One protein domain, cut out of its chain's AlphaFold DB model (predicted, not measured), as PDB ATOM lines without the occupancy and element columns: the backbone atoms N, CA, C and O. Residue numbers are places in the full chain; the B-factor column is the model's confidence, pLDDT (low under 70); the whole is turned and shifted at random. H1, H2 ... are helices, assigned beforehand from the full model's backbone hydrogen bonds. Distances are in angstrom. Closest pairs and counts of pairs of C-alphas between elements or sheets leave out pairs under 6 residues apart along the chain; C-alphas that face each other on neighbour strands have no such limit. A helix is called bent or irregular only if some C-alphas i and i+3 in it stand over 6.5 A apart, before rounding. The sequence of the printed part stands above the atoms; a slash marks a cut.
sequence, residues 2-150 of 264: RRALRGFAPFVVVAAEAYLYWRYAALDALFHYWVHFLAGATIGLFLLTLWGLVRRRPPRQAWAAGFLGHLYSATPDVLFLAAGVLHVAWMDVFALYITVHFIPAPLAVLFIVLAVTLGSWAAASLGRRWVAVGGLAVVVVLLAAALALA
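Overview. This is residues 2 to 150 of the 264 residues of an uncharacterized protein of Euzebyales bacterium (UniProt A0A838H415). A flat fan of long helices has H2 through its middle: the hairpin H6 and H7 packs along one side of H2, while H3a crosses H2 at a steep angle and H1 splays away from the beginning of H2 as one leg of a V. Residues 2 to 8, of which 4 to 8 belong to H1, stick out free, and H3b with the short H4 makes a small corner far from the centre. The printed part has 149 residues with seven named helices, H1 to H7 in chain order, and no named strand; its class is all helix. It is compact, with a radius of gyration of the C-alphas of 16.1 A, and spans 46 by 45 by 22 A.

Along the chain. H2, the longest helix, holds residues 30 to 54 and runs 35.8 A from C-alpha 30 at (-13.785, -13.327, 10.990) to C-alpha 54 at (-43.390, -29.804, -0.708). H6, residues 106 to 125, is 28.2 A long, and H7, residues 129 to 148, is 28.6 A long and ends at C-alpha 148 at (-26.288, -8.696, -10.587). H1, residues 4 to 26, begins at C-alpha 4 at (-30.636, -39.024, 25.424) and is 34.2 A long; it is only just irregular, with C-alphas 7 and 10 lying 6.9 A apart. H3, residues 62 to 83, was assigned as one helix by its hydrogen bonds but is bent, with C-alphas 73 and 76 lying 7.2 A apart; its arms are H3a, residues 62 to 73, 16.4 A, and H3b, residues 76 to 83, 10.2 A. H4 is residues 87 to 91 and H5 residues 97 to 101.

Arrangement. H2 is the hub and forms a bundle, a group of aligned helices, with H6 and H7. H2 and H6 touch at a shallow tilt of 25 degrees, the same way; their closest C-alphas, of Thr 42 and Leu 114, are 5.0 A apart. H6 and H7 are a helical hairpin at 15 degrees, with the C-alphas of Ser 120 and Ala 132 closest at 4.1 A. H2 and H3a touch at a steep tilt of 54 degrees, opposite ways, with the C-alphas of Ala 41 and Gly 66 closest at 3.9 A. H1 and H2 are a helical hairpin at 34 degrees, only just short of steep; H1 touches H2 with residues 20 to 24 alone, and the closest C-alphas, of Tyr 24 and Leu 30, are 5.3 A apart. H3b and H4 touch, with the C-alphas of Phe 80 and His 87 closest at 5.8 A. H5 touches no helix but is near H2. Every O i to N i+4 pair is within hydrogen-bond range in H2, H3a, H3b, H4, H6 and H7; in H1 15 of 19 are, and in H5 0 of 1, beside 2 of 2 O i to N i+3 pairs.

Size, cuts and confidence. The two farthest C-alphas, of Ala 4 and Leu 149, are 47.8 A apart. The printed part has no cut and no long link. Its mean pLDDT is 90.9, with residues 4 to 5 and 87 to 98 under 70.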
ATOM      1  N   ARG A   2     -32.205 -43.312  22.034       70.75
ATOM      2  CA  ARG A   2     -32.488 -42.221  21.055       70.75
ATOM      3  C   ARG A   2     -32.975 -40.874  21.634       70.75
ATOM      4  O   ARG A   2     -32.839 -39.862  20.958       70.75
ATOM      5  N   ARG A   3     -33.549 -40.836  22.848       75.56
ATOM      6  CA  ARG A   3     -33.938 -39.573  23.519       75.56
ATOM      7  C   ARG A   3     -32.750 -38.858  24.172       75.56
ATOM      8  O   ARG A   3     -32.679 -37.643  24.070       75.56
ATOM      9  N   ALA A   4     -31.808 -39.599  24.759       66.31
ATOM     10  CA  ALA A   4     -30.636 -39.024  25.424       66.31
ATOM     11  C   ALA A   4     -29.723 -38.282  24.431       66.31
ATOM     12  O   ALA A   4     -29.318 -37.155  24.687       66.31
ATOM     13  N   LEU A   5     -29.506 -38.849  23.238       69.88
ATOM     14  CA  LEU A   5     -28.689 -38.223  22.187       69.88
ATOM     15  C   LEU A   5     -29.269 -36.898  21.657       69.88
ATOM     16  O   LEU A   5     -28.527 -36.064  21.151       69.88
ATOM     17  N   ARG A   6     -30.582 -36.666  21.794       76.62
ATOM     18  CA  ARG A   6     -31.212 -35.408  21.354       76.62
ATOM     19  C   ARG A   6     -30.891 -34.228  22.272       76.62
ATOM     20  O   ARG A   6     -30.890 -33.105  21.789       76.62
ATOM     21  N   GLY A   7     -30.617 -34.481  23.554       80.38
ATOM     22  CA  GLY A   7     -30.250 -33.434  24.512       80.38
ATOM     23  C   GLY A   7     -28.821 -32.923  24.332       80.38
ATOM     24  O   GLY A   7     -28.561 -31.757  24.594       80.38
ATOM     25  N   PHE A   8     -27.911 -33.766  23.832       87.38
ATOM     26  CA  PHE A   8     -26.501 -33.408  23.632       87.38
ATOM     27  C   PHE A   8     -26.228 -32.648  22.332       87.38
ATOM     28  O   PHE A   8     -25.265 -31.891  22.257       87.38
ATOM     29  N   ALA A   9     -27.068 -32.824  21.312       87.88
ATOM     30  CA  ALA A   9     -26.819 -32.250  19.994       87.88
ATOM     31  C   ALA A   9     -26.658 -30.711  19.985       87.88
ATOM     32  O   ALA A   9     -25.729 -30.242  19.330       87.88
ATOM     33  N   PRO A  10     -27.454 -29.916  20.731       88.94
ATOM     34  CA  PRO A  10     -27.251 -28.469  20.800       88.94
ATOM     35  C   PRO A  10     -25.880 -28.085  21.368       88.94
ATOM     36  O   PRO A  10     -25.240 -27.180  20.846       88.94
ATOM     37  N   PHE A  11     -25.394 -28.798  22.389       91.38
ATOM     38  CA  PHE A  11     -24.074 -28.541  22.974       91.38
ATOM     39  C   PHE A  11     -22.946 -28.829  21.984       91.38
ATOM     40  O   PHE A  11     -22.007 -28.048  21.888       91.38
ATOM     41  N   VAL A  12     -23.060 -29.918  21.217       91.31
ATOM     42  CA  VAL A  12     -22.091 -30.251  20.162       91.31
ATOM     43  C   VAL A  12     -22.072 -29.171  19.081       91.31
ATOM     44  O   VAL A  12     -20.995 -28.762  18.660       91.31
ATOM     45  N   VAL A  13     -23.241 -28.670  18.671       92.69
ATOM     46  CA  VAL A  13     -23.335 -27.566  17.703       92.69
ATOM     47  C   VAL A  13     -22.685 -26.299  18.245       92.69
ATOM     48  O   VAL A  13     -21.838 -25.728  17.571       92.69
ATOM     49  N   VAL A  14     -23.016 -25.886  19.472       94.50
ATOM     50  CA  VAL A  14     -22.423 -24.688  20.088       94.50
ATOM     51  C   VAL A  14     -20.904 -24.822  20.209       94.50
ATOM     52  O   VAL A  14     -20.186 -23.877  19.900       94.50
ATOM     53  N   ALA A  15     -20.400 -25.995  20.603       95.38
ATOM     54  CA  ALA A  15     -18.963 -26.245  20.685       95.38
ATOM     55  C   ALA A  15     -18.281 -26.191  19.308       95.38
ATOM     56  O   ALA A  15     -17.201 -25.615  19.187       95.38
ATOM     57  N   ALA A  16     -18.908 -26.754  18.270       93.00
ATOM     58  CA  ALA A  16     -18.392 -26.711  16.904       93.00
ATOM     59  C   ALA A  16     -18.363 -25.280  16.346       93.00
ATOM     60  O   ALA A  16     -17.346 -24.864  15.795       93.00
ATOM     61  N   GLU A  17     -19.436 -24.511  16.542       95.94
ATOM     62  CA  GLU A  17     -19.520 -23.102  16.138       95.94
ATOM     63  C   GLU A  17     -18.490 -22.238  16.876       95.94
ATOM     64  O   GLU A  17     -17.767 -21.467  16.254       95.94
ATOM     65  N   ALA A  18     -18.341 -22.422  18.193       96.75
ATOM     66  CA  ALA A  18     -17.333 -21.712  18.980       96.75
ATOM     67  C   ALA A  18     -15.903 -22.046  18.526       96.75
ATOM     68  O   ALA A  18     -15.057 -21.155  18.433       96.75
ATOM     69  N   TYR A  19     -15.631 -23.317  18.213       95.19
ATOM     70  CA  TYR A  19     -14.343 -23.739  17.674       95.19
ATOM     71  C   TYR A  19     -14.071 -23.108  16.305       95.19
ATOM     72  O   TYR A  19     -12.991 -22.553  16.106       95.19
ATOM     73  N   LEU A  20     -15.037 -23.150  15.379       93.38
ATOM     74  CA  LEU A  20     -14.909 -22.504  14.071       93.38
ATOM     75  C   LEU A  20     -14.656 -21.007  14.239       93.38
ATOM     76  O   LEU A  20     -13.645 -20.513  13.749       93.38
ATOM     77  N   TYR A  21     -15.491 -20.311  15.010       96.12
ATOM     78  CA  TYR A  21     -15.323 -18.888  15.294       96.12
ATOM     79  C   TYR A  21     -13.911 -18.569  15.796       96.12
ATOM     80  O   TYR A  21     -13.239 -17.693  15.251       96.12
ATOM     81  N   TRP A  22     -13.420 -19.322  16.785       97.50
ATOM     82  CA  TRP A  22     -12.069 -19.145  17.316       97.50
ATOM     83  C   TRP A  22     -10.983 -19.377  16.255       97.50
ATOM     84  O   TRP A  22     -10.025 -18.609  16.181       97.50
ATOM     85  N   ARG A  23     -11.129 -20.400  15.403       94.62
ATOM     86  CA  ARG A  23     -10.177 -20.681  14.318       94.62
ATOM     87  C   ARG A  23     -10.117 -19.549  13.298       94.62
ATOM     88  O   ARG A  23      -9.016 -19.154  12.927       94.62
ATOM     89  N   TYR A  24     -11.261 -19.014  12.880       94.38
ATOM     90  CA  TYR A  24     -11.303 -17.868  11.972       94.38
ATOM     91  C   TYR A  24     -10.753 -16.601  12.630       94.38
ATOM     92  O   TYR A  24      -9.992 -15.874  11.998       94.38
ATOM     93  N   ALA A  25     -11.062 -16.361  13.908       96.75
ATOM     94  CA  ALA A  25     -10.506 -15.241  14.664       96.75
ATOM     95  C   ALA A  25      -8.973 -15.297  14.741       96.75
ATOM     96  O   ALA A  25      -8.303 -14.298  14.502       96.75
ATOM     97  N   ALA A  26      -8.410 -16.478  15.008       96.12
ATOM     98  CA  ALA A  26      -6.963 -16.683  15.079       96.12
ATOM     99  C   ALA A  26      -6.237 -16.466  13.736       96.12
ATOM    100  O   ALA A  26      -5.017 -16.312  13.723       96.12
ATOM    101  N   LEU A  27      -6.972 -16.467  12.621       93.38
ATOM    102  CA  LEU A  27      -6.464 -16.244  11.267       93.38
ATOM    103  C   LEU A  27      -6.826 -14.854  10.717       93.38
ATOM    104  O   LEU A  27      -6.629 -14.620   9.529       93.38
ATOM    105  N   ASP A  28      -7.380 -13.963  11.549       95.44
ATOM    106  CA  ASP A  28      -7.924 -12.658  11.139       95.44
ATOM    107  C   ASP A  28      -8.956 -12.768   9.994       95.44
ATOM    108  O   ASP A  28      -9.088 -11.918   9.119       95.44
ATOM    109  N   ALA A  29      -9.706 -13.871   9.991       93.19
ATOM    110  CA  ALA A  29     -10.636 -14.260   8.938       93.19
ATOM    111  C   ALA A  29     -12.100 -14.228   9.416       93.19
ATOM    112  O   ALA A  29     -12.954 -14.913   8.857       93.19
ATOM    113  N   LEU A  30     -12.422 -13.424  10.439       95.94
ATOM    114  CA  LEU A  30     -13.785 -13.327  10.990       95.94
ATOM    115  C   LEU A  30     -14.838 -12.961   9.942       95.94
ATOM    116  O   LEU A  30     -15.979 -13.403  10.033       95.94
ATOM    117  N   PHE A  31     -14.459 -12.175   8.938       93.38
ATOM    118  CA  PHE A  31     -15.331 -11.877   7.811       93.38
ATOM    119  C   PHE A  31     -15.800 -13.154   7.091       93.38
ATOM    120  O   PHE A  31     -17.003 -13.338   6.907       93.38
ATOM    121  N   HIS A  32     -14.877 -14.069   6.767       91.81
ATOM    122  CA  HIS A  32     -15.190 -15.337   6.101       91.81
ATOM    123  C   HIS A  32     -16.092 -16.219   6.968       91.81
ATOM    124  O   HIS A  32     -17.081 -16.749   6.465       91.81
ATOM    125  N   TYR A  33     -15.833 -16.291   8.282       95.19
ATOM    126  CA  TYR A  33     -16.726 -16.982   9.220       95.19
ATOM    127  C   TYR A  33     -18.168 -16.485   9.090       95.19
ATOM    128  O   TYR A  33     -19.087 -17.282   8.921       95.19
ATOM    129  N   TRP A  34     -18.382 -15.168   9.135       95.88
ATOM    130  CA  TRP A  34     -19.731 -14.609   9.062       95.88
ATOM    131  C   TRP A  34     -20.386 -14.826   7.699       95.88
ATOM    132  O   TRP A  34     -21.580 -15.120   7.649       95.88
ATOM    133  N   VAL A  35     -19.627 -14.731   6.606       93.56
ATOM    134  CA  VAL A  35     -20.131 -15.042   5.262       93.56
ATOM    135  C   VAL A  35     -20.589 -16.499   5.186       93.56
ATOM    136  O   VAL A  35     -21.733 -16.749   4.801       93.56
ATOM    137  N   HIS A  36     -19.759 -17.452   5.623       93.12
ATOM    138  CA  HIS A  36     -20.106 -18.875   5.641       93.12
ATOM    139  C   HIS A  36     -21.293 -19.185   6.545       93.12
ATOM    140  O   HIS A  36     -22.194 -19.931   6.153       93.12
ATOM    141  N   PHE A  37     -21.313 -18.601   7.742       95.62
ATOM    142  CA  PHE A  37     -22.392 -18.786   8.697       95.62
ATOM    143  C   PHE A  37     -23.717 -18.301   8.112       95.62
ATOM    144  O   PHE A  37     -24.682 -19.062   8.057       95.62
ATOM    145  N   LEU A  38     -23.776 -17.056   7.626       95.75
ATOM    146  CA  LEU A  38     -25.016 -16.465   7.126       95.75
ATOM    147  C   LEU A  38     -25.488 -17.134   5.828       95.75
ATOM    148  O   LEU A  38     -26.666 -17.486   5.717       95.75
ATOM    149  N   ALA A  39     -24.591 -17.345   4.859       93.94
ATOM    150  CA  ALA A  39     -24.929 -17.986   3.588       93.94
ATOM    151  C   ALA A  39     -25.320 -19.456   3.793       93.94
ATOM    152  O   ALA A  39     -26.373 -19.902   3.333       93.94
ATOM    153  N   GLY A  40     -24.518 -20.200   4.553       94.31
ATOM    154  CA  GLY A  40     -24.781 -21.593   4.873       94.31
ATOM    155  C   GLY A  40     -26.080 -21.782   5.653       94.31
ATOM    156  O   GLY A  40     -26.928 -22.580   5.247       94.31
ATOM    157  N   ALA A  41     -26.297 -21.011   6.723       96.31
ATOM    158  CA  ALA A  41     -27.530 -21.089   7.499       96.31
ATOM    159  C   ALA A  41     -28.766 -20.755   6.651       96.31
ATOM    160  O   ALA A  41     -29.790 -21.435   6.767       96.31
ATOM    161  N   THR A  42     -28.655 -19.765   5.757       96.31
ATOM    162  CA  THR A  42     -29.700 -19.434   4.779       96.31
ATOM    163  C   THR A  42     -30.025 -20.639   3.904       96.31
ATOM    164  O   THR A  42     -31.188 -21.019   3.819       96.31
ATOM    165  N   ILE A  43     -29.024 -21.285   3.294       95.50
ATOM    166  CA  ILE A  43     -29.224 -22.452   2.418       95.50
ATOM    167  C   ILE A  43     -29.911 -23.586   3.170       95.50
ATOM    168  O   ILE A  43     -30.912 -24.133   2.702       95.50
ATOM    169  N   GLY A  44     -29.419 -23.914   4.366       96.56
ATOM    170  CA  GLY A  44     -29.996 -24.962   5.197       96.56
ATOM    171  C   GLY A  44     -31.464 -24.699   5.534       96.56
ATOM    172  O   GLY A  44     -32.323 -25.564   5.334       96.56
ATOM    173  N   LEU A  45     -31.782 -23.486   5.999       98.00
ATOM    174  CA  LEU A  45     -33.152 -23.091   6.332       98.00
ATOM    175  C   LEU A  45     -34.058 -23.005   5.104       98.00
ATOM    176  O   LEU A  45     -35.217 -23.423   5.178       98.00
ATOM    177  N   PHE A  46     -33.547 -22.510   3.977       97.94
ATOM    178  CA  PHE A  46     -34.270 -22.447   2.711       97.94
ATOM    179  C   PHE A  46     -34.683 -23.852   2.266       97.94
ATOM    180  O   PHE A  46     -35.869 -24.107   2.045       97.94
ATOM    181  N   LEU A  47     -33.737 -24.796   2.226       97.56
ATOM    182  CA  LEU A  47     -33.991 -26.183   1.831       97.56
ATOM    183  C   LEU A  47     -34.944 -26.896   2.796       97.56
ATOM    184  O   LEU A  47     -35.859 -27.590   2.349       97.56
ATOM    185  N   LEU A  48     -34.790 -26.697   4.110       98.12
ATOM    186  CA  LEU A  48     -35.709 -27.249   5.109       98.12
ATOM    187  C   LEU A  48     -37.134 -26.708   4.921       98.12
ATOM    188  O   LEU A  48     -38.106 -27.466   5.001       98.12
ATOM    189  N   THR A  49     -37.267 -25.405   4.669       98.38
ATOM    190  CA  THR A  49     -38.562 -24.746   4.455       98.38
ATOM    191  C   THR A  49     -39.215 -25.246   3.173       98.38
ATOM    192  O   THR A  49     -40.372 -25.666   3.204       98.38
ATOM    193  N   LEU A  50     -38.462 -25.288   2.071       98.31
ATOM    194  CA  LEU A  50     -38.915 -25.823   0.791       98.31
ATOM    195  C   LEU A  50     -39.366 -27.282   0.927       98.31
ATOM    196  O   LEU A  50     -40.461 -27.637   0.490       98.31
ATOM    197  N   TRP A  51     -38.577 -28.118   1.605       98.19
ATOM    198  CA  TRP A  51     -38.936 -29.507   1.880       98.19
ATOM    199  C   TRP A  51     -40.240 -29.622   2.681       98.19
ATOM    200  O   TRP A  51     -41.107 -30.427   2.332       98.19
ATOM    201  N   GLY A  52     -40.415 -28.797   3.720       97.88
ATOM    202  CA  GLY A  52     -41.646 -28.752   4.514       97.88
ATOM    203  C   GLY A  52     -42.872 -28.372   3.676       97.88
ATOM    204  O   GLY A  52     -43.914 -29.029   3.760       97.88
ATOM    205  N   LEU A  53     -42.731 -27.372   2.801       97.88
ATOM    206  CA  LEU A  53     -43.782 -26.944   1.874       97.88
ATOM    207  C   LEU A  53     -44.163 -28.063   0.893       97.88
ATOM    208  O   LEU A  53     -45.343 -28.406   0.798       97.88
ATOM    209  N   VAL A  54     -43.178 -28.693   0.241       98.25
ATOM    210  CA  VAL A  54     -43.390 -29.804  -0.708       98.25
ATOM    211  C   VAL A  54     -44.057 -30.998  -0.025       98.25
ATOM    212  O   VAL A  54     -45.022 -31.564  -0.537       98.25
ATOM    213  N   ARG A  55     -43.591 -31.373   1.171       97.81
ATOM    214  CA  ARG A  55     -44.148 -32.496   1.943       97.81
ATOM    215  C   ARG A  55     -45.430 -32.142   2.692       97.81
ATOM    216  O   ARG A  55     -45.985 -33.017   3.355       97.81
ATOM    217  N   ARG A  56     -45.901 -30.893   2.601       96.44
ATOM    218  CA  ARG A  56     -47.073 -30.373   3.322       96.44
ATOM    219  C   ARG A  56     -46.987 -30.606   4.840       96.44
ATOM    220  O   ARG A  56     -48.011 -30.797   5.494       96.44
ATOM    221  N   ARG A  57     -45.774 -30.585   5.403       95.75
ATOM    222  CA  ARG A  57     -45.485 -30.801   6.830       95.75
ATOM    223  C   ARG A  57     -44.755 -29.588   7.411       95.75
ATOM    224  O   ARG A  57     -43.933 -29.001   6.714       95.75
ATOM    225  N   PRO A  58     -45.009 -29.222   8.679       94.31
ATOM    226  CA  PRO A  58     -44.283 -28.126   9.305       94.31
ATOM    227  C   PRO A  58     -42.787 -28.479   9.377       94.31
ATOM    228  O   PRO A  58     -42.453 -29.560   9.883       94.31
ATOM    229  N   PRO A  59     -41.885 -27.619   8.869       92.38
ATOM    230  CA  PRO A  59     -40.452 -27.846   8.981       92.38
ATOM    231  C   PRO A  59     -40.042 -27.836  10.459       92.38
ATOM    232  O   PRO A  59     -40.427 -26.956  11.222       92.38
ATOM    233  N   ARG A  60     -39.262 -28.829  10.889       93.50
ATOM    234  CA  ARG A  60     -38.782 -28.956  12.275       93.50
ATOM    235  C   ARG A  60     -37.258 -28.898  12.292       93.50
ATOM    236  O   ARG A  60     -36.635 -29.272  11.311       93.50
ATOM    237  N   GLN A  61     -36.682 -28.506  13.431       92.00
ATOM    238  CA  GLN A  61     -35.226 -28.494  13.664       92.00
ATOM    239  C   GLN A  61     -34.456 -27.472  12.805       92.00
ATOM    240  O   GLN A  61     -33.428 -27.795  12.218       92.00
ATOM    241  N   ALA A  62     -34.931 -26.222  12.778       94.19
ATOM    242  CA  ALA A  62     -34.271 -25.104  12.092       94.19
ATOM    243  C   ALA A  62     -32.771 -24.986  12.416       94.19
ATOM    244  O   ALA A  62     -31.961 -24.837  11.507       94.19
ATOM    245  N   TRP A  63     -32.397 -25.136  13.692       94.06
ATOM    246  CA  TRP A  63     -30.999 -25.075  14.133       94.06
ATOM    247  C   TRP A  63     -30.117 -26.135  13.460       94.06
ATOM    248  O   TRP A  63     -28.991 -25.836  13.083       94.06
ATOM    249  N   ALA A  64     -30.628 -27.356  13.266       94.50
ATOM    250  CA  ALA A  64     -29.859 -28.444  12.669       94.50
ATOM    251  C   ALA A  64     -29.638 -28.189  11.178       94.50
ATOM    252  O   ALA A  64     -28.535 -28.374  10.676       94.50
ATOM    253  N   ALA A  65     -30.676 -27.721  10.480       96.44
ATOM    254  CA  ALA A  65     -30.557 -27.348   9.078       96.44
ATOM    255  C   ALA A  65     -29.600 -26.162   8.889       96.44
ATOM    256  O   ALA A  65     -28.735 -26.228   8.023       96.44
ATOM    257  N   GLY A  66     -29.708 -25.127   9.729       96.06
ATOM    258  CA  GLY A  66     -28.802 -23.979   9.706       96.06
ATOM    259  C   GLY A  66     -27.341 -24.383   9.920       96.06
ATOM    260  O   GLY A  66     -26.488 -24.037   9.110       96.06
ATOM    261  N   PHE A  67     -27.070 -25.199  10.943       96.12
ATOM    262  CA  PHE A  67     -25.731 -25.722  11.232       96.12
ATOM    263  C   PHE A  67     -25.161 -26.570  10.086       96.12
ATOM    264  O   PHE A  67     -24.028 -26.364   9.663       96.12
ATOM    265  N   LEU A  68     -25.946 -27.505   9.539       95.81
ATOM    266  CA  LEU A  68     -25.502 -28.328   8.406       95.81
ATOM    267  C   LEU A  68     -25.214 -27.481   7.164       95.81
ATOM    268  O   LEU A  68     -24.266 -27.763   6.436       95.81
ATOM    269  N   GLY A  69     -26.010 -26.437   6.937       95.62
ATOM    270  CA  GLY A  69     -25.763 -25.474   5.875       95.62
ATOM    271  C   GLY A  69     -24.477 -24.672   6.093       95.62
ATOM    272  O   GLY A  69     -23.713 -24.494   5.146       95.62
ATOM    273  N   HIS A  70     -24.186 -24.244   7.327       95.00
ATOM    274  CA  HIS A  70     -22.916 -23.598   7.670       95.00
ATOM    275  C   HIS A  70     -21.723 -24.531   7.425       95.00
ATOM    276  O   HIS A  70     -20.800 -24.148   6.713       95.00
ATOM    277  N   LEU A  71     -21.770 -25.779   7.908       93.88
ATOM    278  CA  LEU A  71     -20.713 -26.765   7.648       93.88
ATOM    279  C   LEU A  71     -20.495 -27.002   6.150       93.88
ATOM    280  O   LEU A  71     -19.354 -27.070   5.695       93.88
ATOM    281  N   TYR A  72     -21.581 -27.107   5.381       92.75
ATOM    282  CA  TYR A  72     -21.506 -27.213   3.927       92.75
ATOM    283  C   TYR A  72     -20.788 -26.003   3.319       92.75
ATOM    284  O   TYR A  72     -19.864 -26.176   2.528       92.75
ATOM    285  N   SER A  73     -21.161 -24.786   3.724       91.50
ATOM    286  CA  SER A  73     -20.534 -23.567   3.212       91.50
ATOM    287  C   SER A  73     -19.062 -23.451   3.609       91.50
ATOM    288  O   SER A  73     -18.270 -23.055   2.766       91.50
ATOM    289  N   ALA A  74     -18.681 -23.833   4.831       91.75
ATOM    290  CA  ALA A  74     -17.306 -23.770   5.343       91.75
ATOM    291  C   ALA A  74     -16.412 -24.940   4.876       91.75
ATOM    292  O   ALA A  74     -15.221 -24.991   5.185       91.75
ATOM    293  N   THR A  75     -16.963 -25.912   4.140       90.19
ATOM    294  CA  THR A  75     -16.214 -27.083   3.653       90.19
ATOM    295  C   THR A  75     -14.970 -26.716   2.821       90.19
ATOM    296  O   THR A  75     -13.929 -27.339   3.047       90.19
ATOM    297  N   PRO A  76     -14.994 -25.719   1.909       85.50
ATOM    298  CA  PRO A  76     -13.805 -25.295   1.167       85.50
ATOM    299  C   PRO A  76     -12.645 -24.869   2.070       85.50
ATOM    300  O   PRO A  76     -11.504 -25.230   1.793       85.50
ATOM    301  N   ASP A  77     -12.925 -24.153   3.158       87.56
ATOM    302  CA  ASP A  77     -11.915 -23.686   4.113       87.56
ATOM    303  C   ASP A  77     -11.311 -24.857   4.877       87.56
ATOM    304  O   ASP A  77     -10.097 -24.936   5.053       87.56
ATOM    305  N   VAL A  78     -12.145 -25.819   5.281       86.81
ATOM    306  CA  VAL A  78     -11.673 -27.044   5.935       86.81
ATOM    307  C   VAL A  78     -10.767 -27.841   4.994       86.81
ATOM    308  O   VAL A  78      -9.701 -28.287   5.413       86.81
ATOM    309  N   LEU A  79     -11.144 -27.992   3.720       86.25
ATOM    310  CA  LEU A  79     -10.326 -28.685   2.719       86.25
ATOM    311  C   LEU A  79      -9.020 -27.941   2.424       86.25
ATOM    312  O   LEU A  79      -7.968 -28.572   2.300       86.25
ATOM    313  N   PHE A  80      -9.066 -26.611   2.352       84.88
ATOM    314  CA  PHE A  80      -7.881 -25.780   2.178       84.88
ATOM    315  C   PHE A  80      -6.919 -25.939   3.361       84.88
ATOM    316  O   PHE A  80      -5.745 -26.253   3.166       84.88
ATOM    317  N   LEU A  81      -7.419 -25.812   4.592       84.50
ATOM    318  CA  LEU A  81      -6.609 -25.916   5.806       84.50
ATOM    319  C   LEU A  81      -6.065 -27.331   6.048       84.50
ATOM    320  O   LEU A  81      -4.950 -27.473   6.547       84.50
ATOM    321  N   ALA A  82      -6.834 -28.375   5.728       86.81
ATOM    322  CA  ALA A  82      -6.452 -29.759   6.010       86.81
ATOM    323  C   ALA A  82      -5.596 -30.396   4.906       86.81
ATOM    324  O   ALA A  82      -4.711 -31.196   5.207       86.81
ATOM    325  N   ALA A  83      -5.867 -30.076   3.640       84.62
ATOM    326  CA  ALA A  83      -5.289 -30.775   2.493       84.62
ATOM    327  C   ALA A  83      -4.569 -29.850   1.497       84.62
ATOM    328  O   ALA A  83      -4.053 -30.335   0.491       84.62
ATOM    329  N   GLY A  84      -4.520 -28.534   1.746       81.62
ATOM    330  CA  GLY A  84      -3.897 -27.568   0.834       81.62
ATOM    331  C   GLY A  84      -4.581 -27.499  -0.534       81.62
ATOM    332  O   GLY A  84      -3.972 -27.063  -1.509       81.62
ATOM    333  N   VAL A  85      -5.829 -27.974  -0.628       81.94
ATOM    334  CA  VAL A  85      -6.598 -27.992  -1.875       81.94
ATOM    335  C   VAL A  85      -6.847 -26.555  -2.313       81.94
ATOM    336  O   VAL A  85      -7.288 -25.736  -1.510       81.94
ATOM    337  N   LEU A  86      -6.549 -26.252  -3.583       72.81
ATOM    338  CA  LEU A  86      -6.578 -24.889  -4.106       72.81
ATOM    339  C   LEU A  86      -7.956 -24.261  -3.883       72.81
ATOM    340  O   LEU A  86      -8.944 -24.669  -4.493       72.81
ATOM    341  N   HIS A  87      -7.988 -23.260  -3.009       69.88
ATOM    342  CA  HIS A  87      -9.216 -22.673  -2.496       69.88
ATOM    343  C   HIS A  87     -10.115 -22.160  -3.633       69.88
ATOM    344  O   HIS A  87     -11.284 -22.524  -3.707       69.88
ATOM    345  N   VAL A  88      -9.511 -21.449  -4.594       68.31
ATOM    346  CA  VAL A  88     -10.166 -20.785  -5.736       68.31
ATOM    347  C   VAL A  88     -10.997 -21.741  -6.602       68.31
ATOM    348  O   VAL A  88     -12.107 -21.398  -6.988       68.31
ATOM    349  N   ALA A  89     -10.505 -22.954  -6.875       68.06
ATOM    350  CA  ALA A  89     -11.171 -23.883  -7.796       68.06
ATOM    351  C   ALA A  89     -12.474 -24.476  -7.232       68.06
ATOM    352  O   ALA A  89     -13.319 -24.952  -7.988       68.06
ATOM    353  N   TRP A  90     -12.633 -24.464  -5.908       68.81
ATOM    354  CA  TRP A  90     -13.789 -25.054  -5.233       68.81
ATOM    355  C   TRP A  90     -14.820 -24.015  -4.792       68.81
ATOM    356  O   TRP A  90     -15.936 -24.383  -4.437       68.81
ATOM    357  N   MET A  91     -14.499 -22.723  -4.839       64.50
ATOM    358  CA  MET A  91     -15.373 -21.690  -4.274       64.50
ATOM    359  C   MET A  91     -16.683 -21.499  -5.041       64.50
ATOM    360  O   MET A  91     -17.711 -21.213  -4.430       64.50
ATOM    361  N   ASP A  92     -16.672 -21.691  -6.361       63.97
ATOM    362  CA  ASP A  92     -17.883 -21.538  -7.177       63.97
ATOM    363  C   ASP A  92     -18.859 -22.710  -6.980       63.97
ATOM    364  O   ASP A  92     -20.073 -22.545  -7.103       63.97
ATOM    365  N   VAL A  93     -18.347 -23.885  -6.593       69.50
ATOM    366  CA  VAL A  93     -19.156 -25.083  -6.313       69.50
ATOM    367  C   VAL A  93     -19.919 -24.938  -4.991       69.50
ATOM    368  O   VAL A  93     -21.082 -25.332  -4.884       69.50
ATOM    369  N   PHE A  94     -19.295 -24.336  -3.978       64.38
ATOM    370  CA  PHE A  94     -19.871 -24.207  -2.640       64.38
ATOM    371  C   PHE A  94     -20.559 -22.852  -2.439       64.38
ATOM    372  O   PHE A  94     -20.136 -22.028  -1.634       64.38
ATOM    373  N   ALA A  95     -21.697 -22.685  -3.124       60.09
ATOM    374  CA  ALA A  95     -22.691 -21.637  -2.870       60.09
ATOM    375  C   ALA A  95     -22.320 -20.202  -3.287       60.09
ATOM    376  O   ALA A  95     -22.585 -19.260  -2.541       60.09
ATOM    377  N   LEU A  96     -21.791 -20.022  -4.506       64.19
ATOM    378  CA  LEU A  96     -21.515 -18.690  -5.078       64.19
ATOM    379  C   LEU A  96     -20.539 -17.869  -4.219       64.19
ATOM    380  O   LEU A  96     -20.606 -16.641  -4.168       64.19
ATOM    381  N   TYR A  97     -19.646 -18.557  -3.504       66.50
ATOM    382  CA  TYR A  97     -18.854 -17.974  -2.430       66.50
ATOM    383  C   TYR A  97     -18.011 -16.785  -2.898       66.50
ATOM    384  O   TYR A  97     -18.039 -15.734  -2.262       66.50
ATOM    385  N   ILE A  98     -17.329 -16.902  -4.043       67.31
ATOM    386  CA  ILE A  98     -16.537 -15.803  -4.620       67.31
ATOM    387  C   ILE A  98     -17.432 -14.618  -4.969       67.31
ATOM    388  O   ILE A  98     -17.127 -13.484  -4.612       67.31
ATOM    389  N   THR A  99     -18.560 -14.870  -5.627       74.88
ATOM    390  CA  THR A  99     -19.457 -13.807  -6.087       74.88
ATOM    391  C   THR A  99     -20.013 -13.003  -4.915       74.88
ATOM    392  O   THR A  99     -20.123 -11.785  -5.005       74.88
ATOM    393  N   VAL A 100     -20.272 -13.660  -3.776       81.75
ATOM    394  CA  VAL A 100     -20.728 -12.993  -2.548       81.75
ATOM    395  C   VAL A 100     -19.703 -12.002  -1.989       81.75
ATOM    396  O   VAL A 100     -20.106 -10.989  -1.423       81.75
ATOM    397  N   HIS A 101     -18.400 -12.218  -2.189       83.19
ATOM    398  CA  HIS A 101     -17.367 -11.279  -1.727       83.19
ATOM    399  C   HIS A 101     -17.381  -9.954  -2.494       83.19
ATOM    400  O   HIS A 101     -16.899  -8.945  -1.983       83.19
ATOM    401  N   PHE A 102     -17.951  -9.947  -3.700       85.75
ATOM    402  CA  PHE A 102     -18.013  -8.773  -4.568       85.75
ATOM    403  C   PHE A 102     -19.339  -8.014  -4.481       85.75
ATOM    404  O   PHE A 102     -19.502  -6.986  -5.139       85.75
ATOM    405  N   ILE A 103     -20.284  -8.485  -3.662       89.94
ATOM    406  CA  ILE A 103     -21.541  -7.779  -3.408       89.94
ATOM    407  C   ILE A 103     -21.259  -6.558  -2.517       89.94
ATOM    408  O   ILE A 103     -20.554  -6.688  -1.513       89.94
ATOM    409  N   PRO A 104     -21.842  -5.379  -2.800       89.19
ATOM    410  CA  PRO A 104     -21.788  -4.244  -1.884       89.19
ATOM    411  C   PRO A 104     -22.389  -4.595  -0.512       89.19
ATOM    412  O   PRO A 104     -23.540  -5.016  -0.420       89.19
ATOM    413  N   ALA A 105     -21.622  -4.387   0.563       93.75
ATOM    414  CA  ALA A 105     -22.034  -4.675   1.945       93.75
ATOM    415  C   ALA A 105     -22.560  -6.121   2.153       93.75
ATOM    416  O   ALA A 105     -23.697  -6.323   2.597       93.75
ATOM    417  N   PRO A 106     -21.731  -7.150   1.895       93.06
ATOM    418  CA  PRO A 106     -22.192  -8.533   1.772       93.06
ATOM    419  C   PRO A 106     -22.806  -9.077   3.068       93.06
ATOM    420  O   PRO A 106     -23.820  -9.768   3.027       93.06
ATOM    421  N   LEU A 107     -22.270  -8.703   4.236       95.12
ATOM    422  CA  LEU A 107     -22.825  -9.124   5.528       95.12
ATOM    423  C   LEU A 107     -24.243  -8.589   5.762       95.12
ATOM    424  O   LEU A 107     -25.093  -9.324   6.257       95.12
ATOM    425  N   ALA A 108     -24.517  -7.337   5.387       96.50
ATOM    426  CA  ALA A 108     -25.845  -6.747   5.544       96.50
ATOM    427  C   ALA A 108     -26.861  -7.428   4.619       96.50
ATOM    428  O   ALA A 108     -27.948  -7.803   5.064       96.50
ATOM    429  N   VAL A 109     -26.484  -7.657   3.356       95.94
ATOM    430  CA  VAL A 109     -27.313  -8.382   2.382       95.94
ATOM    431  C   VAL A 109     -27.620  -9.794   2.876       95.94
ATOM    432  O   VAL A 109     -28.787 -10.180   2.945       95.94
ATOM    433  N   LEU A 110     -26.599 -10.553   3.283       95.56
ATOM    434  CA  LEU A 110     -26.774 -11.915   3.788       95.56
ATOM    435  C   LEU A 110     -27.613 -11.957   5.071       95.56
ATOM    436  O   LEU A 110     -28.416 -12.870   5.240       95.56
ATOM    437  N   PHE A 111     -27.477 -10.966   5.955       97.25
ATOM    438  CA  PHE A 111     -28.302 -10.868   7.158       97.25
ATOM    439  C   PHE A 111     -29.783 -10.648   6.819       97.25
ATOM    440  O   PHE A 111     -30.645 -11.334   7.367       97.25
ATOM    441  N   ILE A 112     -30.087  -9.746   5.878       97.50
ATOM    442  CA  ILE A 112     -31.456  -9.522   5.387       97.50
ATOM    443  C   ILE A 112     -32.010 -10.806   4.762       97.50
ATOM    444  O   ILE A 112     -33.116 -11.232   5.097       97.50
ATOM    445  N   VAL A 113     -31.237 -11.463   3.895       97.06
ATOM    446  CA  VAL A 113     -31.633 -12.715   3.238       97.06
ATOM    447  C   VAL A 113     -31.917 -13.824   4.260       97.06
ATOM    448  O   VAL A 113     -32.939 -14.515   4.162       97.06
ATOM    449  N   LEU A 114     -31.062 -13.972   5.274       97.12
ATOM    450  CA  LEU A 114     -31.270 -14.916   6.368       97.12
ATOM    451  C   LEU A 114     -32.545 -14.579   7.152       97.12
ATOM    452  O   LEU A 114     -33.341 -15.474   7.429       97.12
ATOM    453  N   ALA A 115     -32.777 -13.303   7.474       98.38
ATOM    454  CA  ALA A 115     -33.962 -12.858   8.202       98.38
ATOM    455  C   ALA A 115     -35.263 -13.159   7.436       98.38
ATOM    456  O   ALA A 115     -36.211 -13.699   8.014       98.38
ATOM    457  N   VAL A 116     -35.302 -12.893   6.125       98.44
ATOM    458  CA  VAL A 116     -36.460 -13.221   5.270       98.44
ATOM    459  C   VAL A 116     -36.656 -14.739   5.179       98.44
ATOM    460  O   VAL A 116     -37.788 -15.231   5.246       98.44
ATOM    461  N   THR A 117     -35.569 -15.510   5.100       98.44
ATOM    462  CA  THR A 117     -35.623 -16.980   5.086       98.44
ATOM    463  C   THR A 117     -36.155 -17.527   6.413       98.44
ATOM    464  O   THR A 117     -37.013 -18.412   6.419       98.44
ATOM    465  N   LEU A 118     -35.720 -16.968   7.545       98.25
ATOM    466  CA  LEU A 118     -36.206 -17.334   8.874       98.25
ATOM    467  C   LEU A 118     -37.693 -16.987   9.048       98.25
ATOM    468  O   LEU A 118     -38.460 -17.802   9.564       98.25
ATOM    469  N   GLY A 119     -38.127 -15.824   8.553       98.31
ATOM    470  CA  GLY A 119     -39.542 -15.443   8.508       98.31
ATOM    471  C   GLY A 119     -40.379 -16.401   7.655       98.31
ATOM    472  O   GLY A 119     -41.466 -16.814   8.062       98.31
ATOM    473  N   SER A 120     -39.842 -16.837   6.513       98.31
ATOM    474  CA  SER A 120     -40.481 -17.821   5.629       98.31
ATOM    475  C   SER A 120     -40.610 -19.189   6.300       98.31
ATOM    476  O   SER A 120     -41.676 -19.811   6.257       98.31
ATOM    477  N   TRP A 121     -39.555 -19.639   6.986       98.31
ATOM    478  CA  TRP A 121     -39.574 -20.849   7.805       98.31
ATOM    479  C   TRP A 121     -40.638 -20.775   8.912       98.31
ATOM    480  O   TRP A 121     -41.412 -21.721   9.100       98.31
ATOM    481  N   ALA A 122     -40.719 -19.646   9.624       98.25
ATOM    482  CA  ALA A 122     -41.705 -19.434  10.679       98.25
ATOM    483  C   ALA A 122     -43.135 -19.454  10.114       98.25
ATOM    484  O   ALA A 122     -43.999 -20.166  10.628       98.25
ATOM    485  N   ALA A 123     -43.377 -18.763   8.996       98.25
ATOM    486  CA  ALA A 123     -44.661 -18.776   8.301       98.25
ATOM    487  C   ALA A 123     -45.070 -20.196   7.864       98.25
ATOM    488  O   ALA A 123     -46.212 -20.604   8.092       98.25
ATOM    489  N   ALA A 124     -44.140 -20.981   7.307       97.94
ATOM    490  CA  ALA A 124     -44.391 -22.373   6.930       97.94
ATOM    491  C   ALA A 124     -44.733 -23.243   8.149       97.94
ATOM    492  O   ALA A 124     -45.653 -24.061   8.090       97.94
ATOM    493  N   SER A 125     -44.031 -23.033   9.266       97.44
ATOM    494  CA  SER A 125     -44.263 -23.738  10.534       97.44
ATOM    495  C   SER A 125     -45.636 -23.427  11.138       97.44
ATOM    496  O   SER A 125     -46.258 -24.312  11.722       97.44
ATOM    497  N   LEU A 126     -46.141 -22.208  10.930       97.69
ATOM    498  CA  LEU A 126     -47.479 -21.761  11.334       97.69
ATOM    499  C   LEU A 126     -48.586 -22.134  10.327       97.69
ATOM    500  O   LEU A 126     -49.723 -21.690  10.469       97.69
ATOM    501  N   GLY A 127     -48.277 -22.905   9.278       96.69
ATOM    502  CA  GLY A 127     -49.248 -23.303   8.251       96.69
ATOM    503  C   GLY A 127     -49.589 -22.211   7.227       96.69
ATOM    504  O   GLY A 127     -50.404 -22.446   6.335       96.69
ATOM    505  N   ARG A 128     -48.935 -21.045   7.282       97.81
ATOM    506  CA  ARG A 128     -49.126 -19.914   6.356       97.81
ATOM    507  C   ARG A 128     -48.306 -20.108   5.077       97.81
ATOM    508  O   ARG A 128     -47.356 -19.377   4.804       97.81
ATOM    509  N   ARG A 129     -48.662 -21.124   4.286       97.69
ATOM    510  CA  ARG A 129     -47.861 -21.590   3.135       97.69
ATOM    511  C   ARG A 129     -47.613 -20.517   2.077       97.69
ATOM    512  O   ARG A 129     -46.490 -20.405   1.607       97.69
ATOM    513  N   TRP A 130     -48.620 -19.716   1.733       97.94
ATOM    514  CA  TRP A 130     -48.474 -18.667   0.717       97.94
ATOM    515  C   TRP A 130     -47.508 -17.560   1.142       97.94
ATOM    516  O   TRP A 130     -46.699 -17.121   0.332       97.94
ATOM    517  N   VAL A 131     -47.525 -17.178   2.424       98.25
ATOM    518  CA  VAL A 131     -46.565 -16.213   2.983       98.25
ATOM    519  C   VAL A 131     -45.148 -16.780   2.930       98.25
ATOM    520  O   VAL A 131     -44.226 -16.083   2.523       98.25
ATOM    521  N   ALA A 132     -44.976 -18.060   3.277       98.06
ATOM    522  CA  ALA A 132     -43.678 -18.722   3.188       98.06
ATOM    523  C   ALA A 132     -43.155 -18.793   1.746       98.06
ATOM    524  O   ALA A 132     -42.000 -18.465   1.508       98.06
ATOM    525  N   VAL A 133     -43.998 -19.178   0.781       98.25
ATOM    526  CA  VAL A 133     -43.627 -19.217  -0.645       98.25
ATOM    527  C   VAL A 133     -43.244 -17.826  -1.147       98.25
ATOM    528  O   VAL A 133     -42.204 -17.683  -1.782       98.25
ATOM    529  N   GLY A 134     -44.038 -16.801  -0.820       98.12
ATOM    530  CA  GLY A 134     -43.727 -15.415  -1.165       98.12
ATOM    531  C   GLY A 134     -42.390 -14.958  -0.579       98.12
ATOM    532  O   GLY A 134     -41.570 -14.395  -1.295       98.12
ATOM    533  N   GLY A 135     -42.123 -15.269   0.691       98.25
ATOM    534  CA  GLY A 135     -40.847 -14.948   1.331       98.25
ATOM    535  C   GLY A 135     -39.647 -15.669   0.704       98.25
ATOM    536  O   GLY A 135     -38.621 -15.036   0.463       98.25
ATOM    537  N   LEU A 136     -39.774 -16.954   0.343       98.44
ATOM    538  CA  LEU A 136     -38.720 -17.669  -0.393       98.44
ATOM    539  C   LEU A 136     -38.491 -17.077  -1.791       98.44
ATOM    540  O   LEU A 136     -37.349 -16.995  -2.238       98.44
ATOM    541  N   ALA A 137     -39.548 -16.632  -2.477       98.19
ATOM    542  CA  ALA A 137     -39.410 -15.942  -3.757       98.19
ATOM    543  C   ALA A 137     -38.659 -14.607  -3.600       98.19
ATOM    544  O   ALA A 137     -37.755 -14.324  -4.383       98.19
ATOM    545  N   VAL A 138     -38.963 -13.828  -2.553       98.06
ATOM    546  CA  VAL A 138     -38.221 -12.599  -2.218       98.06
ATOM    547  C   VAL A 138     -36.742 -12.899  -1.972       98.06
ATOM    548  O   VAL A 138     -35.897 -12.180  -2.487       98.06
ATOM    549  N   VAL A 139     -36.410 -13.980  -1.259       97.38
ATOM    550  CA  VAL A 139     -35.013 -14.412  -1.053       97.38
ATOM    551  C   VAL A 139     -34.293 -14.644  -2.382       97.38
ATOM    552  O   VAL A 139     -33.187 -14.140  -2.568       97.38
ATOM    553  N   VAL A 140     -34.920 -15.363  -3.318       96.19
ATOM    554  CA  VAL A 140     -34.336 -15.625  -4.644       96.19
ATOM    555  C   VAL A 140     -34.117 -14.322  -5.415       96.19
ATOM    556  O   VAL A 140     -33.044 -14.130  -5.980       96.19
ATOM    557  N   VAL A 141     -35.094 -13.409  -5.405       96.50
ATOM    558  CA  VAL A 141     -34.984 -12.103  -6.079       96.50
ATOM    559  C   VAL A 141     -33.887 -11.240  -5.455       96.50
ATOM    560  O   VAL A 141     -33.094 -10.657  -6.188       96.50
ATOM    561  N   LEU A 142     -33.800 -11.180  -4.122       95.44
ATOM    562  CA  LEU A 142     -32.761 -10.427  -3.415       95.44
ATOM    563  C   LEU A 142     -31.364 -10.955  -3.740       95.44
ATOM    564  O   LEU A 142     -30.469 -10.164  -4.018       95.44
ATOM    565  N   LEU A 143     -31.183 -12.279  -3.743       93.38
ATOM    566  CA  LEU A 143     -29.910 -12.896  -4.115       93.38
ATOM    567  C   LEU A 143     -29.566 -12.621  -5.580       93.38
ATOM    568  O   LEU A 143     -28.447 -12.210  -5.865       93.38
ATOM    569  N   ALA A 144     -30.519 -12.779  -6.500       92.81
ATOM    570  CA  ALA A 144     -30.300 -12.487  -7.916       92.81
ATOM    571  C   ALA A 144     -29.920 -11.015  -8.150       92.81
ATOM    572  O   ALA A 144     -28.974 -10.737  -8.882       92.81
ATOM    573  N   ALA A 145     -30.608 -10.078  -7.492       93.56
ATOM    574  CA  ALA A 145     -30.298  -8.653  -7.571       93.56
ATOM    575  C   ALA A 145     -28.918  -8.335  -6.977       93.56
ATOM    576  O   ALA A 145     -28.146  -7.600  -7.581       93.56
ATOM    577  N   ALA A 146     -28.582  -8.915  -5.824       91.88
ATOM    578  CA  ALA A 146     -27.284  -8.716  -5.193       91.88
ATOM    579  C   ALA A 146     -26.136  -9.255  -6.061       91.88
ATOM    580  O   ALA A 146     -25.114  -8.591  -6.192       91.88
ATOM    581  N   LEU A 147     -26.327 -10.411  -6.703       89.62
ATOM    582  CA  LEU A 147     -25.363 -10.990  -7.641       89.62
ATOM    583  C   LEU A 147     -25.238 -10.169  -8.928       89.62
ATOM    584  O   LEU A 147     -24.138 -10.024  -9.440       89.62
ATOM    585  N   ALA A 148     -26.332  -9.596  -9.433       90.25
ATOM    586  CA  ALA A 148     -26.288  -8.696 -10.587       90.25
ATOM    587  C   ALA A 148     -25.561  -7.373 -10.283       90.25
ATOM    588  O   ALA A 148     -25.051  -6.726 -11.194       90.25
ATOM    589  N   LEU A 149     -25.521  -6.973  -9.009       91.19
ATOM    590  CA  LEU A 149     -24.772  -5.817  -8.515       91.19
ATOM    591  C   LEU A 149     -23.359  -6.179  -8.046       91.19
ATOM    592  O   LEU A 149     -22.604  -5.280  -7.671       91.19
ATOM    593  N   ALA A 150     -23.005  -7.468  -8.027       88.06
ATOM    594  CA  ALA A 150     -21.650  -7.881  -7.716       88.06
ATOM    595  C   ALA A 150     -20.736  -7.331  -8.814       88.06
ATOM    596  O   ALA A 150     -20.981  -7.538 -10.003       88.06
TER     597      ALA A 150